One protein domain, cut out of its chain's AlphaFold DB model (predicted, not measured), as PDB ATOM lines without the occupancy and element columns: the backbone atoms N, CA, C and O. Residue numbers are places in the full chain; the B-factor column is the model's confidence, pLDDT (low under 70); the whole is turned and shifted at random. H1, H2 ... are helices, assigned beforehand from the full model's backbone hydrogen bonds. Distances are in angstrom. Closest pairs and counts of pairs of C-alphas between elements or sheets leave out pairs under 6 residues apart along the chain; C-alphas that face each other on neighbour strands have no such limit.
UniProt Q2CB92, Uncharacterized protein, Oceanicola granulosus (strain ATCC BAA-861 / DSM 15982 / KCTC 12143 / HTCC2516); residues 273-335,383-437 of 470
ATOM      1  N   PHE A 273       9.932 -27.738 -42.466       88.56
ATOM      2  CA  PHE A 273      10.836 -28.579 -43.268       88.56
ATOM      3  C   PHE A 273      10.104 -29.717 -43.980       88.56
ATOM      4  O   PHE A 273      10.431 -30.062 -45.117       88.56
ATOM      5  N   LEU A 274       9.091 -30.283 -43.325       89.50
ATOM      6  CA  LEU A 274       8.282 -31.350 -43.887       89.50
ATOM      7  C   LEU A 274       7.455 -30.864 -45.087       89.50
ATOM      8  O   LEU A 274       7.347 -31.579 -46.082       89.50
ATOM      9  N   ASP A 275       6.905 -29.653 -45.028       89.94
ATOM     10  CA  ASP A 275       6.157 -29.066 -46.145       89.94
ATOM     11  C   ASP A 275       7.080 -28.730 -47.319       89.94
ATOM     12  O   ASP A 275       6.752 -29.042 -48.466       89.94
ATOM     13  N   MET A 276       8.276 -28.205 -47.038       89.06
ATOM     14  CA  MET A 276       9.306 -27.970 -48.056       89.06
ATOM     15  C   MET A 276       9.762 -29.280 -48.720       89.06
ATOM     16  O   MET A 276       9.911 -29.339 -49.942       89.06
ATOM     17  N   ALA A 277       9.939 -30.352 -47.940       89.50
ATOM     18  CA  ALA A 277      10.291 -31.673 -48.454       89.50
ATOM     19  C   ALA A 277       9.169 -32.266 -49.325       89.50
ATOM     20  O   ALA A 277       9.437 -32.789 -50.410       89.50
ATOM     21  N   ARG A 278       7.905 -32.143 -48.895       89.88
ATOM     22  CA  ARG A 278       6.739 -32.579 -49.683       89.88
ATOM     23  C   ARG A 278       6.618 -31.824 -50.994       89.88
ATOM     24  O   ARG A 278       6.329 -32.445 -52.013       89.88
ATOM     25  N   ASP A 279       6.826 -30.515 -50.972       87.56
ATOM     26  CA  ASP A 279       6.757 -29.685 -52.168       87.56
ATOM     27  C   ASP A 279       7.895 -30.017 -53.150       87.56
ATOM     28  O   ASP A 279       7.630 -30.201 -54.337       87.56
ATOM     29  N   SER A 280       9.125 -30.218 -52.659       87.38
ATOM     30  CA  SER A 280      10.253 -30.694 -53.478       87.38
ATOM     31  C   SER A 280       9.931 -32.023 -54.173       87.38
ATOM     32  O   SER A 280      10.106 -32.167 -55.383       87.38
ATOM     33  N   LEU A 281       9.379 -32.988 -53.428       87.94
ATOM     34  CA  LEU A 281       8.958 -34.275 -53.985       87.94
ATOM     35  C   LEU A 281       7.809 -34.129 -54.993       87.94
ATOM     36  O   LEU A 281       7.840 -34.760 -56.049       87.94
ATOM     37  N   ALA A 282       6.830 -33.264 -54.715       87.00
ATOM     38  CA  ALA A 282       5.721 -33.001 -55.626       87.00
ATOM     39  C   ALA A 282       6.201 -32.397 -56.957       87.00
ATOM     40  O   ALA A 282       5.731 -32.814 -58.016       87.00
ATOM     41  N   ARG A 283       7.178 -31.477 -56.930       80.69
ATOM     42  CA  ARG A 283       7.813 -30.920 -58.141       80.69
ATOM     43  C   ARG A 283       8.592 -31.964 -58.931       80.69
ATOM     44  O   ARG A 283       8.584 -31.925 -60.157       80.69
ATOM     45  N   ALA A 284       9.199 -32.926 -58.242       80.81
ATOM     46  CA  ALA A 284       9.841 -34.082 -58.862       80.81
ATOM     47  C   ALA A 284       8.838 -35.129 -59.402       80.81
ATOM     48  O   ALA A 284       9.250 -36.182 -59.884       80.81
ATOM     49  N   GLY A 285       7.525 -34.870 -59.320       84.25
ATOM     50  CA  GLY A 285       6.473 -35.778 -59.785       84.25
ATOM     51  C   GLY A 285       6.194 -36.950 -58.837       84.25
ATOM     52  O   GLY A 285       5.473 -37.880 -59.200       84.25
ATOM     53  N   VAL A 286       6.741 -36.924 -57.620       85.88
ATOM     54  CA  VAL A 286       6.527 -37.954 -56.603       85.88
ATOM     55  C   VAL A 286       5.319 -37.578 -55.748       85.88
ATOM     56  O   VAL A 286       5.320 -36.575 -55.036       85.88
ATOM     57  N   SER A 287       4.283 -38.420 -55.766       87.88
ATOM     58  CA  SER A 287       3.142 -38.262 -54.858       87.88
ATOM     59  C   SER A 287       3.580 -38.488 -53.413       87.88
ATOM     60  O   SER A 287       4.044 -39.574 -53.079       87.88
ATOM     61  N   THR A 288       3.379 -37.491 -52.551       87.19
ATOM     62  CA  THR A 288       3.617 -37.581 -51.097       87.19
ATOM     63  C   THR A 288       2.386 -38.029 -50.309       87.19
ATOM     64  O   THR A 288       2.411 -38.126 -49.080       87.19
ATOM     65  N   ARG A 289       1.278 -38.321 -51.003       88.38
ATOM     66  CA  ARG A 289       0.025 -38.741 -50.370       88.38
ATOM     67  C   ARG A 289       0.205 -40.102 -49.698       88.38
ATOM     68  O   ARG A 289       0.543 -41.077 -50.359       88.38
ATOM     69  N   GLY A 290      -0.084 -40.157 -48.400       88.56
ATOM     70  CA  GLY A 290       0.045 -41.372 -47.593       88.56
ATOM     71  C   GLY A 290       1.450 -41.620 -47.044       88.56
ATOM     72  O   GLY A 290       1.622 -42.589 -46.318       88.56
ATOM     73  N   MET A 291       2.427 -40.753 -47.340       88.81
ATOM     74  CA  MET A 291       3.757 -40.850 -46.740       88.81
ATOM     75  C   MET A 291       3.755 -40.318 -45.314       88.81
ATOM     76  O   MET A 291       3.237 -39.233 -45.024       88.81
ATOM     77  N   THR A 292       4.415 -41.058 -44.437       91.06
ATOM     78  CA  THR A 292       4.818 -40.555 -43.127       91.06
ATOM     79  C   THR A 292       5.866 -39.445 -43.279       91.06
ATOM     80  O   THR A 292       6.512 -39.305 -44.323       91.06
ATOM     81  N   ALA A 293       6.072 -38.644 -42.225       85.62
ATOM     82  CA  ALA A 293       7.186 -37.691 -42.195       85.62
ATOM     83  C   ALA A 293       8.527 -38.404 -42.428       85.62
ATOM     84  O   ALA A 293       9.423 -37.851 -43.059       85.62
ATOM     85  N   ASP A 294       8.615 -39.667 -41.995       85.69
ATOM     86  CA  ASP A 294       9.773 -40.512 -42.224       85.69
ATOM     87  C   ASP A 294      10.107 -40.705 -43.683       85.69
ATOM     88  O   ASP A 294      11.155 -40.274 -44.162       85.69
ATOM     89  N   GLU A 295       9.175 -41.338 -44.372       87.12
ATOM     90  CA  GLU A 295       9.338 -41.713 -45.762       87.12
ATOM     91  C   GLU A 295       9.512 -40.465 -46.623       87.12
ATOM     92  O   GLU A 295      10.259 -40.496 -47.598       87.12
ATOM     93  N   THR A 296       8.885 -39.353 -46.225       89.06
ATOM     94  CA  THR A 296       9.041 -38.060 -46.892       89.06
ATOM     95  C   THR A 296      10.484 -37.562 -46.816       89.06
ATOM     96  O   THR A 296      11.051 -37.251 -47.857       89.06
ATOM     97  N   PHE A 297      11.105 -37.499 -45.631       87.62
ATOM     98  CA  PHE A 297      12.486 -37.012 -45.508       87.62
ATOM     99  C   PHE A 297      13.507 -37.969 -46.110       87.62
ATOM    100  O   PHE A 297      14.421 -37.521 -46.797       87.62
ATOM    101  N   THR A 298      13.334 -39.275 -45.899       86.56
ATOM    102  CA  THR A 298      14.211 -40.296 -46.482       86.56
ATOM    103  C   THR A 298      14.187 -40.195 -48.005       86.56
ATOM    104  O   THR A 298      15.226 -40.025 -48.636       86.56
ATOM    105  N   ARG A 299      12.993 -40.137 -48.608       84.44
ATOM    106  CA  ARG A 299      12.857 -39.978 -50.059       84.44
ATOM    107  C   ARG A 299      13.330 -38.599 -50.536       84.44
ATOM    108  O   ARG A 299      14.006 -38.504 -51.551       84.44
ATOM    109  N   ALA A 300      13.041 -37.515 -49.818       84.19
ATOM    110  CA  ALA A 300      13.521 -36.184 -50.197       84.19
ATOM    111  C   ALA A 300      15.052 -36.048 -50.107       84.19
ATOM    112  O   ALA A 300      15.614 -35.243 -50.846       84.19
ATOM    113  N   GLY A 301      15.714 -36.806 -49.227       77.88
ATOM    114  CA  GLY A 301      17.168 -36.806 -49.048       77.88
ATOM    115  C   GLY A 301      17.928 -37.754 -49.982       77.88
ATOM    116  O   GLY A 301      19.028 -37.421 -50.412       77.88
ATOM    117  N   GLU A 302      17.359 -38.913 -50.325       73.31
ATOM    118  CA  GLU A 302      17.996 -39.916 -51.200       73.31
ATOM    119  C   GLU A 302      17.958 -39.543 -52.687       73.31
ATOM    120  O   GLU A 302      18.793 -39.987 -53.479       73.31
ATOM    121  N   HIS A 303      16.996 -38.717 -53.090       61.09
ATOM    122  CA  HIS A 303      16.907 -38.248 -54.461       61.09
ATOM    123  C   HIS A 303      17.996 -37.198 -54.728       61.09
ATOM    124  O   HIS A 303      17.892 -36.050 -54.309       61.09
ATOM    125  N   THR A 304      19.018 -37.567 -55.504       52.19
ATOM    126  CA  THR A 304      20.092 -36.657 -55.956       52.19
ATOM    127  C   THR A 304      19.585 -35.474 -56.786       52.19
ATOM    128  O   THR A 304      20.272 -34.466 -56.904       52.19
ATOM    129  N   THR A 305      18.377 -35.583 -57.345       54.66
ATOM    130  CA  THR A 305      17.668 -34.516 -58.067       54.66
ATOM    131  C   THR A 305      16.667 -33.755 -57.195       54.66
ATOM    132  O   THR A 305      15.874 -32.982 -57.724       54.66
ATOM    133  N   SER A 306      16.626 -34.011 -55.887       66.69
ATOM    134  CA  SER A 306      15.733 -33.306 -54.971       66.69
ATOM    135  C   SER A 306      16.236 -31.885 -54.737       66.69
ATOM    136  O   SER A 306      17.394 -31.674 -54.379       66.69
ATOM    137  N   ASP A 307      15.348 -30.907 -54.894       78.50
ATOM    138  CA  ASP A 307      15.630 -29.505 -54.575       78.50
ATOM    139  C   ASP A 307      15.750 -29.276 -53.055       78.50
ATOM    140  O   ASP A 307      16.316 -28.274 -52.622       78.50
ATOM    141  N   PHE A 308      15.245 -30.200 -52.229       87.81
ATOM    142  CA  PHE A 308      15.192 -30.047 -50.774       87.81
ATOM    143  C   PHE A 308      16.583 -29.991 -50.112       87.81
ATOM    144  O   PHE A 308      16.855 -28.996 -49.440       87.81
ATOM    145  N   PRO A 309      17.509 -30.956 -50.316       85.38
ATOM    146  CA  PRO A 309      18.858 -30.859 -49.755       85.38
ATOM    147  C   PRO A 309      19.603 -29.592 -50.187       85.38
ATOM    148  O   PRO A 309      20.335 -29.009 -49.386       85.38
ATOM    149  N   LEU A 310      19.400 -29.141 -51.431       85.12
ATOM    150  CA  LEU A 310      20.002 -27.912 -51.950       85.12
ATOM    151  C   LEU A 310      19.442 -26.670 -51.249       85.12
ATOM    152  O   LEU A 310      20.220 -25.829 -50.812       85.12
ATOM    153  N   LEU A 311      18.121 -26.589 -51.079       88.12
ATOM    154  CA  LEU A 311      17.455 -25.497 -50.366       88.12
ATOM    155  C   LEU A 311      17.979 -25.369 -48.930       88.12
ATOM    156  O   LEU A 311      18.352 -24.276 -48.501       88.12
ATOM    157  N   VAL A 312      18.057 -26.488 -48.203       87.31
ATOM    158  CA  VAL A 312      18.557 -26.496 -46.820       87.31
ATOM    159  C   VAL A 312      20.036 -26.108 -46.780       87.31
ATOM    160  O   VAL A 312      20.421 -25.237 -46.001       87.31
ATOM    161  N   SER A 313      20.857 -26.682 -47.663       86.38
ATOM    162  CA  SER A 313      22.295 -26.388 -47.727       86.38
ATOM    163  C   SER A 313      22.573 -24.920 -48.054       86.38
ATOM    164  O   SER A 313      23.453 -24.313 -47.449       86.38
ATOM    165  N   ASN A 314      21.807 -24.322 -48.970       89.19
ATOM    166  CA  ASN A 314      21.941 -22.913 -49.336       89.19
ATOM    167  C   ASN A 314      21.548 -21.988 -48.179       89.19
ATOM    168  O   ASN A 314      22.275 -21.040 -47.873       89.19
ATOM    169  N   ALA A 315      20.437 -22.275 -47.495       90.12
ATOM    170  CA  ALA A 315      20.004 -21.496 -46.339       90.12
ATOM    171  C   ALA A 315      21.014 -21.582 -45.181       90.12
ATOM    172  O   ALA A 315      21.350 -20.561 -44.569       90.12
ATOM    173  N   MET A 316      21.547 -22.780 -44.915       88.50
ATOM    174  CA  MET A 316      22.621 -22.981 -43.942       88.50
ATOM    175  C   MET A 316      23.892 -22.233 -44.355       88.50
ATOM    176  O   MET A 316      24.483 -21.537 -43.535       88.50
ATOM    177  N   GLY A 317      24.284 -22.299 -45.629       88.81
ATOM    178  CA  GLY A 317      25.432 -21.562 -46.159       88.81
ATOM    179  C   GLY A 317      25.296 -20.049 -45.973       88.81
ATOM    180  O   GLY A 317      26.248 -19.397 -45.550       88.81
ATOM    181  N   LYS A 318      24.099 -19.491 -46.199       90.12
ATOM    182  CA  LYS A 318      23.807 -18.070 -45.951       90.12
ATOM    183  C   LYS A 318      23.915 -17.719 -44.463       90.12
ATOM    184  O   LYS A 318      24.488 -16.686 -44.127       90.12
ATOM    185  N   SER A 319      23.418 -18.586 -43.577       89.62
ATOM    186  CA  SER A 319      23.530 -18.407 -42.120       89.62
ATOM    187  C   SER A 319      24.985 -18.457 -41.638       89.62
ATOM    188  O   SER A 319      25.447 -17.540 -40.962       89.62
ATOM    189  N   ALA A 320      25.748 -19.464 -42.072       89.44
ATOM    190  CA  ALA A 320      27.161 -19.609 -41.728       89.44
ATOM    191  C   ALA A 320      28.014 -18.453 -42.272       89.44
ATOM    192  O   ALA A 320      28.956 -18.013 -41.620       89.44
ATOM    193  N   LEU A 321      27.690 -17.936 -43.460       90.38
ATOM    194  CA  LEU A 321      28.379 -16.777 -44.023       90.38
ATOM    195  C   LEU A 321      28.109 -15.508 -43.203       90.38
ATOM    196  O   LEU A 321      29.025 -14.719 -42.973       90.38
ATOM    197  N   ALA A 322      26.870 -15.319 -42.741       89.50
ATOM    198  CA  ALA A 322      26.516 -14.192 -41.886       89.50
ATOM    199  C   ALA A 322      27.284 -14.231 -40.554       89.50
ATOM    200  O   ALA A 322      27.867 -13.217 -40.165       89.50
ATOM    201  N   SER A 323      27.361 -15.395 -39.895       90.69
ATOM    202  CA  SER A 323      28.134 -15.535 -38.652       90.69
ATOM    203  C   SER A 323      29.643 -15.412 -38.882       90.69
ATOM    204  O   SER A 323      30.328 -14.766 -38.093       90.69
ATOM    205  N   TYR A 324      30.167 -15.928 -40.000       91.62
ATOM    206  CA  TYR A 324      31.571 -15.751 -40.385       91.62
ATOM    207  C   TYR A 324      31.949 -14.274 -40.538       91.62
ATOM    208  O   TYR A 324      32.973 -13.844 -40.011       91.62
ATOM    209  N   HIS A 325      31.123 -13.481 -41.230       90.69
ATOM    210  CA  HIS A 325      31.370 -12.046 -41.378       90.69
ATOM    211  C   HIS A 325      31.290 -11.303 -40.043       90.69
ATOM    212  O   HIS A 325      32.080 -10.392 -39.806       90.69
ATOM    213  N   ALA A 326      30.367 -11.694 -39.162       89.50
ATOM    214  CA  ALA A 326      30.265 -11.112 -37.827       89.50
ATOM    215  C   ALA A 326      31.498 -11.426 -36.956       89.50
ATOM    216  O   ALA A 326      31.938 -10.572 -36.188       89.50
ATOM    217  N   ALA A 327      32.075 -12.620 -37.107       90.75
ATOM    218  CA  ALA A 327      33.257 -13.080 -36.379       90.75
ATOM    219  C   ALA A 327      34.594 -12.744 -37.072       90.75
ATOM    220  O   ALA A 327      35.655 -13.199 -36.640       90.75
ATOM    221  N   GLU A 328      34.582 -11.969 -38.161       89.06
ATOM    222  CA  GLU A 328      35.775 -11.717 -38.962       89.06
ATOM    223  C   GLU A 328      36.850 -10.934 -38.185       89.06
ATOM    224  O   GLU A 328      36.638  -9.821 -37.702       89.06
ATOM    225  N   SER A 329      38.057 -11.507 -38.102       89.69
ATOM    226  CA  SER A 329      39.160 -10.892 -37.363       89.69
ATOM    227  C   SER A 329      39.727  -9.649 -38.071       89.69
ATOM    228  O   SER A 329      40.118  -9.724 -39.244       89.69
ATOM    229  N   PRO A 330      39.923  -8.520 -37.354       87.12
ATOM    230  CA  PRO A 330      40.614  -7.342 -37.882       87.12
ATOM    231  C   PRO A 330      42.049  -7.614 -38.356       87.12
ATOM    232  O   PRO A 330      42.587  -6.829 -39.140       87.12
ATOM    233  N   LEU A 331      42.666  -8.721 -37.916       84.81
ATOM    234  CA  LEU A 331      44.023  -9.129 -38.303       84.81
ATOM    235  C   LEU A 331      44.183  -9.309 -39.814       84.81
ATOM    236  O   LEU A 331      45.276  -9.100 -40.336       84.81
ATOM    237  N   LYS A 332      43.095  -9.585 -40.544       83.44
ATOM    238  CA  LYS A 332      43.127  -9.673 -42.011       83.44
ATOM    239  C   LYS A 332      43.616  -8.388 -42.680       83.44
ATOM    240  O   LYS A 332      44.164  -8.450 -43.775       83.44
ATOM    241  N   ARG A 333      43.484  -7.232 -42.018       83.56
ATOM    242  CA  ARG A 333      43.993  -5.941 -42.516       83.56
ATOM    243  C   ARG A 333      45.522  -5.856 -42.535       83.56
ATOM    244  O   ARG A 333      46.058  -5.006 -43.238       83.56
ATOM    245  N   LEU A 334      46.221  -6.703 -41.774       82.50
ATOM    246  CA  LEU A 334      47.689  -6.742 -41.738       82.50
ATOM    247  C   LEU A 334      48.281  -7.405 -42.989       82.50
ATOM    248  O   LEU A 334      49.426  -7.139 -43.352       82.50
ATOM    249  N   GLY A 335      47.512  -8.278 -43.642       79.62
ATOM    250  CA  GLY A 335      47.936  -9.030 -44.816       79.62
ATOM    251  C   GLY A 335      47.269  -8.554 -46.104       79.62
ATOM    252  O   GLY A 335      46.236  -7.892 -46.103       79.62
ATOM    253  N   TYR A 383      41.206 -26.966 -44.721       83.94
ATOM    254  CA  TYR A 383      40.515 -27.081 -43.439       83.94
ATOM    255  C   TYR A 383      39.040 -27.355 -43.718       83.94
ATOM    256  O   TYR A 383      38.435 -26.681 -44.549       83.94
ATOM    257  N   ALA A 384      38.472 -28.370 -43.071       80.50
ATOM    258  CA  ALA A 384      37.078 -28.745 -43.256       80.50
ATOM    259  C   ALA A 384      36.517 -29.362 -41.976       80.50
ATOM    260  O   ALA A 384      37.217 -30.072 -41.252       80.50
ATOM    261  N   ARG A 385      35.230 -29.124 -41.732       81.00
ATOM    262  CA  ARG A 385      34.443 -29.793 -40.697       81.00
ATOM    263  C   ARG A 385      33.039 -30.017 -41.257       81.00
ATOM    264  O   ARG A 385      32.512 -29.147 -41.941       81.00
ATOM    265  N   GLY A 386      32.467 -31.192 -41.010       77.06
ATOM    266  CA  GLY A 386      31.123 -31.552 -41.466       77.06
ATOM    267  C   GLY A 386      30.106 -31.498 -40.331       77.06
ATOM    268  O   GLY A 386      30.457 -31.756 -39.176       77.06
ATOM    269  N   LEU A 387      28.855 -31.193 -40.674       74.88
ATOM    270  CA  LEU A 387      27.709 -31.314 -39.783       74.88
ATOM    271  C   LEU A 387      26.854 -32.507 -40.207       74.88
ATOM    272  O   LEU A 387      26.446 -32.590 -41.361       74.88
ATOM    273  N   ASN A 388      26.539 -33.386 -39.257       79.00
ATOM    274  CA  ASN A 388      25.517 -34.408 -39.445       79.00
ATOM    275  C   ASN A 388      24.254 -33.969 -38.708       79.00
ATOM    276  O   ASN A 388      24.261 -33.838 -37.484       79.00
ATOM    277  N   VAL A 389      23.183 -33.744 -39.460       75.56
ATOM    278  CA  VAL A 389      21.869 -33.402 -38.914       75.56
ATOM    279  C   VAL A 389      21.102 -34.698 -38.687       75.56
ATOM    280  O   VAL A 389      21.008 -35.536 -39.585       75.56
ATOM    281  N   SER A 390      20.579 -34.893 -37.476       80.31
ATOM    282  CA  SER A 390      19.775 -36.074 -37.193       80.31
ATOM    283  C   SER A 390      18.394 -35.941 -37.833       80.31
ATOM    284  O   SER A 390      17.815 -34.865 -37.952       80.31
ATOM    285  N   ARG A 391      17.831 -37.081 -38.205       78.06
ATOM    286  CA  ARG A 391      16.457 -37.187 -38.688       78.06
ATOM    287  C   ARG A 391      15.436 -36.612 -37.702       78.06
ATOM    288  O   ARG A 391      14.473 -35.987 -38.122       78.06
ATOM    289  N   GLN A 392      15.643 -36.843 -36.407       82.31
ATOM    290  CA  GLN A 392      14.763 -36.326 -35.364       82.31
ATOM    291  C   GLN A 392      14.750 -34.794 -35.371       82.31
ATOM    292  O   GLN A 392      13.680 -34.207 -35.379       82.31
ATOM    293  N   LEU A 393      15.920 -34.163 -35.493       82.50
ATOM    294  CA  LEU A 393      16.050 -32.708 -35.594       82.50
ATOM    295  C   LEU A 393      15.296 -32.144 -36.809       82.50
ATOM    296  O   LEU A 393      14.620 -31.128 -36.695       82.50
ATOM    297  N   LEU A 394      15.356 -32.830 -37.957       82.19
ATOM    298  CA  LEU A 394      14.605 -32.434 -39.157       82.19
ATOM    299  C   LEU A 394      13.085 -32.570 -38.988       82.19
ATOM    300  O   LEU A 394      12.340 -31.757 -39.526       82.19
ATOM    301  N   ILE A 395      12.621 -33.598 -38.272       81.44
ATOM    302  CA  ILE A 395      11.188 -33.842 -38.032       81.44
ATOM    303  C   ILE A 395      10.626 -32.875 -37.001       81.44
ATOM    304  O   ILE A 395       9.525 -32.365 -37.192       81.44
ATOM    305  N   ASP A 396      11.388 -32.625 -35.941       85.00
ATOM    306  CA  ASP A 396      11.013 -31.718 -34.862       85.00
ATOM    307  C   ASP A 396      11.119 -30.239 -35.302       85.00
ATOM    308  O   ASP A 396      10.675 -29.356 -34.572       85.00
ATOM    309  N   ASP A 397      11.654 -29.975 -36.507       81.75
ATOM    310  CA  ASP A 397      11.850 -28.647 -37.118       81.75
ATOM    311  C   ASP A 397      12.533 -27.659 -36.152       81.75
ATOM    312  O   ASP A 397      12.158 -26.487 -36.048       81.75
ATOM    313  N   ASP A 398      13.543 -28.145 -35.415       79.50
ATOM    314  CA  ASP A 398      14.293 -27.337 -34.446       79.50
ATOM    315  C   ASP A 398      15.310 -26.438 -35.163       79.50
ATOM    316  O   ASP A 398      16.515 -26.706 -35.252       79.50
ATOM    317  N   LEU A 399      14.783 -25.349 -35.719       82.19
ATOM    318  CA  LEU A 399      15.563 -24.338 -36.424       82.19
ATOM    319  C   LEU A 399      16.449 -23.501 -35.510       82.19
ATOM    320  O   LEU A 399      17.417 -22.926 -36.004       82.19
ATOM    321  N   GLY A 400      16.143 -23.438 -34.211       82.69
ATOM    322  CA  GLY A 400      16.998 -22.767 -33.237       82.69
ATOM    323  C   GLY A 400      18.310 -23.524 -33.095       82.69
ATOM    324  O   GLY A 400      19.375 -22.977 -33.368       82.69
ATOM    325  N   MET A 401      18.229 -24.824 -32.803       84.75
ATOM    326  CA  MET A 401      19.418 -25.664 -32.679       84.75
ATOM    327  C   MET A 401      20.193 -25.770 -34.000       84.75
ATOM    328  O   MET A 401      21.423 -25.708 -34.003       84.75
ATOM    329  N   LEU A 402      19.500 -25.884 -35.139       85.75
ATOM    330  CA  LEU A 402      20.159 -25.888 -36.449       85.75
ATOM    331  C   LEU A 402      20.849 -24.550 -36.754       85.75
ATOM    332  O   LEU A 402      21.961 -24.542 -37.290       85.75
ATOM    333  N   GLY A 403      20.201 -23.437 -36.406       87.12
ATOM    334  CA  GLY A 403      20.737 -22.087 -36.524       87.12
ATOM    335  C   GLY A 403      22.000 -21.907 -35.689       87.12
ATOM    336  O   GLY A 403      23.036 -21.557 -36.248       87.12
ATOM    337  N   ASP A 404      21.948 -22.254 -34.402       87.75
ATOM    338  CA  ASP A 404      23.073 -22.168 -33.463       87.75
ATOM    339  C   ASP A 404      24.264 -23.012 -33.928       87.75
ATOM    340  O   ASP A 404      25.405 -22.543 -33.973       87.75
ATOM    341  N   MET A 405      24.004 -24.257 -34.341       87.81
ATOM    342  CA  MET A 405      25.038 -25.143 -34.871       87.81
ATOM    343  C   MET A 405      25.678 -24.537 -36.121       87.81
ATOM    344  O   MET A 405      26.901 -24.504 -36.228       87.81
ATOM    345  N   THR A 406      24.874 -24.018 -37.049       88.31
ATOM    346  CA  THR A 406      25.364 -23.405 -38.292       88.31
ATOM    347  C   THR A 406      26.152 -22.119 -38.029       88.31
ATOM    348  O   THR A 406      27.199 -21.904 -38.644       88.31
ATOM    349  N   ALA A 407      25.699 -21.291 -37.086       89.06
ATOM    350  CA  ALA A 407      26.389 -20.073 -36.685       89.06
ATOM    351  C   ALA A 407      27.779 -20.391 -36.115       89.06
ATOM    352  O   ALA A 407      28.772 -19.821 -36.580       89.06
ATOM    353  N   ALA A 408      27.863 -21.385 -35.222       89.12
ATOM    354  CA  ALA A 408      29.115 -21.845 -34.627       89.12
ATOM    355  C   ALA A 408      30.134 -22.349 -35.669       89.12
ATOM    356  O   ALA A 408      31.341 -22.216 -35.466       89.12
ATOM    357  N   PHE A 409      29.688 -22.901 -36.805       88.06
ATOM    358  CA  PHE A 409      30.588 -23.259 -37.910       88.06
ATOM    359  C   PHE A 409      31.229 -22.038 -38.570       88.06
ATOM    360  O   PHE A 409      32.434 -22.060 -38.832       88.06
ATOM    361  N   GLY A 410      30.449 -20.988 -38.839       88.94
ATOM    362  CA  GLY A 410      30.980 -19.749 -39.411       88.94
ATOM    363  C   GLY A 410      31.957 -19.051 -38.463       88.94
ATOM    364  O   GLY A 410      33.036 -18.638 -38.889       88.94
ATOM    365  N   GLU A 411      31.647 -19.025 -37.165       90.69
ATOM    366  CA  GLU A 411      32.548 -18.511 -36.127       90.69
ATOM    367  C   GLU A 411      33.841 -19.326 -36.036       90.69
ATOM    368  O   GLU A 411      34.933 -18.765 -36.053       90.69
ATOM    369  N   ALA A 412      33.744 -20.659 -36.015       88.88
ATOM    370  CA  ALA A 412      34.913 -21.533 -35.975       88.88
ATOM    371  C   ALA A 412      35.804 -21.374 -37.219       88.88
ATOM    372  O   ALA A 412      37.030 -21.446 -37.111       88.88
ATOM    373  N   ALA A 413      35.212 -21.142 -38.394       88.44
ATOM    374  CA  ALA A 413      35.959 -20.859 -39.616       88.44
ATOM    375  C   ALA A 413      36.722 -19.528 -39.510       88.44
ATOM    376  O   ALA A 413      37.922 -19.488 -39.791       88.44
ATOM    377  N   ALA A 414      36.064 -18.463 -39.038       90.12
ATOM    378  CA  ALA A 414      36.702 -17.168 -38.818       90.12
ATOM    379  C   ALA A 414      37.812 -17.242 -37.751       90.12
ATOM    380  O   ALA A 414      38.896 -16.685 -37.944       90.12
ATOM    381  N   GLN A 415      37.578 -17.989 -36.669       90.06
ATOM    382  CA  GLN A 415      38.556 -18.201 -35.606       90.06
ATOM    383  C   GLN A 415      39.769 -18.997 -36.095       90.06
ATOM    384  O   GLN A 415      40.894 -18.613 -35.807       90.06
ATOM    385  N   THR A 416      39.571 -20.044 -36.900       88.38
ATOM    386  CA  THR A 416      40.683 -20.829 -37.467       88.38
ATOM    387  C   THR A 416      41.600 -19.951 -38.323       88.38
ATOM    388  O   THR A 416      42.822 -20.069 -38.251       88.38
ATOM    389  N   GLU A 417      41.036 -19.044 -39.125       87.75
ATOM    390  CA  GLU A 417      41.835 -18.072 -39.879       87.75
ATOM    391  C   GLU A 417      42.592 -17.106 -38.959       87.75
ATOM    392  O   GLU A 417      43.759 -16.798 -39.217       87.75
ATOM    393  N   ALA A 418      41.941 -16.629 -37.894       88.50
ATOM    394  CA  ALA A 418      42.561 -15.756 -36.906       88.50
ATOM    395  C   ALA A 418      43.728 -16.451 -36.194       88.50
ATOM    396  O   ALA A 418      44.816 -15.881 -36.142       88.50
ATOM    397  N   ASP A 419      43.532 -17.684 -35.732       88.81
ATOM    398  CA  ASP A 419      44.542 -18.491 -35.048       88.81
ATOM    399  C   ASP A 419      45.749 -18.737 -35.958       88.81
ATOM    400  O   ASP A 419      46.877 -18.488 -35.553       88.81
ATOM    401  N   ILE A 420      45.539 -19.094 -37.233       87.94
ATOM    402  CA  ILE A 420      46.639 -19.273 -38.198       87.94
ATOM    403  C   ILE A 420      47.444 -17.978 -38.384       87.94
ATOM    404  O   ILE A 420      48.671 -18.020 -38.506       87.94
ATOM    405  N   MET A 421      46.781 -16.818 -38.432       85.62
ATOM    406  CA  MET A 421      47.476 -15.532 -38.539       85.62
ATOM    407  C   MET A 421      48.236 -15.186 -37.256       85.62
ATOM    408  O   MET A 421      49.370 -14.713 -37.335       85.62
ATOM    409  N   VAL A 422      47.638 -15.423 -36.088       88.19
ATOM    410  CA  VAL A 422      48.286 -15.203 -34.788       88.19
ATOM    411  C   VAL A 422      49.489 -16.126 -34.628       88.19
ATOM    412  O   VAL A 422      50.555 -15.653 -34.244       88.19
ATOM    413  N   ASP A 423      49.368 -17.401 -34.984       87.31
ATOM    414  CA  ASP A 423      50.460 -18.374 -34.949       87.31
ATOM    415  C   ASP A 423      51.608 -17.957 -35.873       87.31
ATOM    416  O   ASP A 423      52.776 -18.074 -35.507       87.31
ATOM    417  N   LEU A 424      51.304 -17.407 -37.054       84.38
ATOM    418  CA  LEU A 424      52.331 -16.912 -37.972       84.38
ATOM    419  C   LEU A 424      53.063 -15.682 -37.414       84.38
ATOM    420  O   LEU A 424      54.276 -15.562 -37.577       84.38
ATOM    421  N   ILE A 425      52.337 -14.766 -36.768       84.31
ATOM    422  CA  ILE A 425      52.907 -13.541 -36.191       84.31
ATOM    423  C   ILE A 425      53.712 -13.864 -34.926       84.31
ATOM    424  O   ILE A 425      54.827 -13.377 -34.765       84.31
ATOM    425  N   THR A 426      53.163 -14.680 -34.028       86.12
ATOM    426  CA  THR A 426      53.791 -15.017 -32.741       86.12
ATOM    427  C   THR A 426      54.898 -16.054 -32.884       86.12
ATOM    428  O   THR A 426      55.884 -15.988 -32.154       86.12
ATOM    429  N   GLY A 427      54.787 -16.964 -33.856       83.06
ATOM    430  CA  GLY A 427      55.816 -17.950 -34.175       83.06
ATOM    431  C   GLY A 427      57.095 -17.347 -34.758       83.06
ATOM    432  O   GLY A 427      58.123 -18.015 -34.737       83.06
ATOM    433  N   ASN A 428      57.039 -16.100 -35.243       83.25
ATOM    434  CA  ASN A 428      58.178 -15.318 -35.730       83.25
ATOM    435  C   ASN A 428      59.145 -16.111 -36.644       83.25
ATOM    436  O   ASN A 428      60.327 -16.229 -36.317       83.25
ATOM    437  N   PRO A 429      58.664 -16.700 -37.757       83.50
ATOM    438  CA  PRO A 429      59.495 -17.544 -38.611       83.50
ATOM    439  C   PRO A 429      60.636 -16.757 -39.266       83.50
ATOM    440  O   PRO A 429      60.534 -15.545 -39.472       83.50
ATOM    441  N   ASP A 430      61.698 -17.463 -39.645       82.69
ATOM    442  CA  ASP A 430      62.792 -16.890 -40.428       82.69
ATOM    443  C   ASP A 430      62.333 -16.562 -41.851       82.69
ATOM    444  O   ASP A 430      61.609 -17.336 -42.489       82.69
ATOM    445  N   LEU A 431      62.759 -15.402 -42.348       78.38
ATOM    446  CA  LEU A 431      62.611 -15.027 -43.751       78.38
ATOM    447  C   LEU A 431      63.721 -15.678 -44.592       78.38
ATOM    448  O   LEU A 431      64.625 -16.341 -44.083       78.38
ATOM    449  N   SER A 432      63.670 -15.494 -45.908       73.62
ATOM    450  CA  SER A 432      64.636 -16.068 -46.862       73.62
ATOM    451  C   SER A 432      66.102 -15.635 -46.666       73.62
ATOM    452  O   SER A 432      66.996 -16.248 -47.244       73.62
ATOM    453  N   ASP A 433      66.366 -14.624 -45.835       73.56
ATOM    454  CA  ASP A 433      67.702 -14.209 -45.383       73.56
ATOM    455  C   ASP A 433      68.182 -14.950 -44.114       73.56
ATOM    456  O   ASP A 433      69.291 -14.701 -43.641       73.56
ATOM    457  N   GLY A 434      67.378 -15.873 -43.573       77.81
ATOM    458  CA  GLY A 434      67.681 -16.645 -42.367       77.81
ATOM    459  C   GLY A 434      67.511 -15.866 -41.061       77.81
ATOM    460  O   GLY A 434      67.911 -16.368 -40.014       77.81
ATOM    461  N   VAL A 435      66.951 -14.651 -41.108       81.56
ATOM    462  CA  VAL A 435      66.666 -13.829 -39.924       81.56
ATOM    463  C   VAL A 435      65.159 -13.805 -39.680       81.56
ATOM    464  O   VAL A 435      64.378 -13.587 -40.611       81.56
ATOM    465  N   ALA A 436      64.743 -13.963 -38.423       83.75
ATOM    466  CA  ALA A 436      63.345 -13.891 -38.007       83.75
ATOM    467  C   ALA A 436      62.637 -12.617 -38.505       83.75
ATOM    468  O   ALA A 436      63.259 -11.565 -38.712       83.75
ATOM    469  N   VAL A 437      61.317 -12.699 -38.705       80.62
ATOM    470  CA  VAL A 437      60.497 -11.559 -39.149       80.62
ATOM    471  C   VAL A 437      60.657 -10.362 -38.214       80.62
ATOM    472  O   VAL A 437      60.876  -9.258 -38.700       80.62
TER     473      VAL A 437
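What this domain is: This is residues 273 to 335 and 383 to 437 of the 470 residues of an uncharacterized protein of Oceanicola granulosus (strain ATCC BAA-861 / DSM 15982 / KCTC 12143 / HTCC2516) (UniProt Q2CB92). A small head of three short helices, H1, H2 and H5, stands at one end of a long model, and two longer helices, H3 and H6, run out from it, H3 slanting in to meet part of H6. H6 and the tail after it make most of the length, with residues 430 to 435 sticking out at the far end. The printed part has 118 residues with six named helices, H1 to H6 in order, and no named strand: all helix. It is extended, with a radius of gyration of the C-alphas of 21.0 A and spans of 72 by 27 by 20 A.

Where its parts are: H1, residues 273 to 283, begins at C-alpha 273 (10.836, -28.579, -43.268). H2 is residues 293 to 302, H3 residues 307 to 326, 28.9 A long, and H4 residues 330 to 334. H5 is residues 391 to 396. H6, residues 399 to 426, 39.5 A long, ends at C-alpha 426 (53.791, -15.017, -32.741).

How they stand to each other: H1 touches H2 at a steep tilt of 58 degrees, the closest C-alphas, Ala 277 and Ala 300, 5.8 A apart. H1 touches H5, closest C-alphas Phe 273 and Leu 394 at 6.8 A. H2 and H3 touch only at the corner, closest C-alphas Gly 301 and Pro 309 at 6.2 A. H6 touches H3 with residues 403 to 414 alone, at a steep tilt of 47 degrees, the same way; the closest C-alphas, Tyr 324 and Gly 410, are 4.2 A apart. H4 and H6 only just touch, with 3 pairs of C-alphas within 8 A, the closest Leu 331 and Ala 418 at 6.9 A. Every O i to N i+4 pair is within hydrogen-bond range in H1, H2, H3, H5 and H6; in H4 0 of 1 is, against 2 of 2 O i to N i+3 pairs.

The domain as a whole: The two farthest C-alphas, Gly 290 and Asp 433, are 72.9 A apart. Residues 336 to 382 are not printed, and C-alphas 335 and 383 are 19.6 A apart. Of the links that are printed whole, none is long. Residues 303 to 306 have pLDDT under 70.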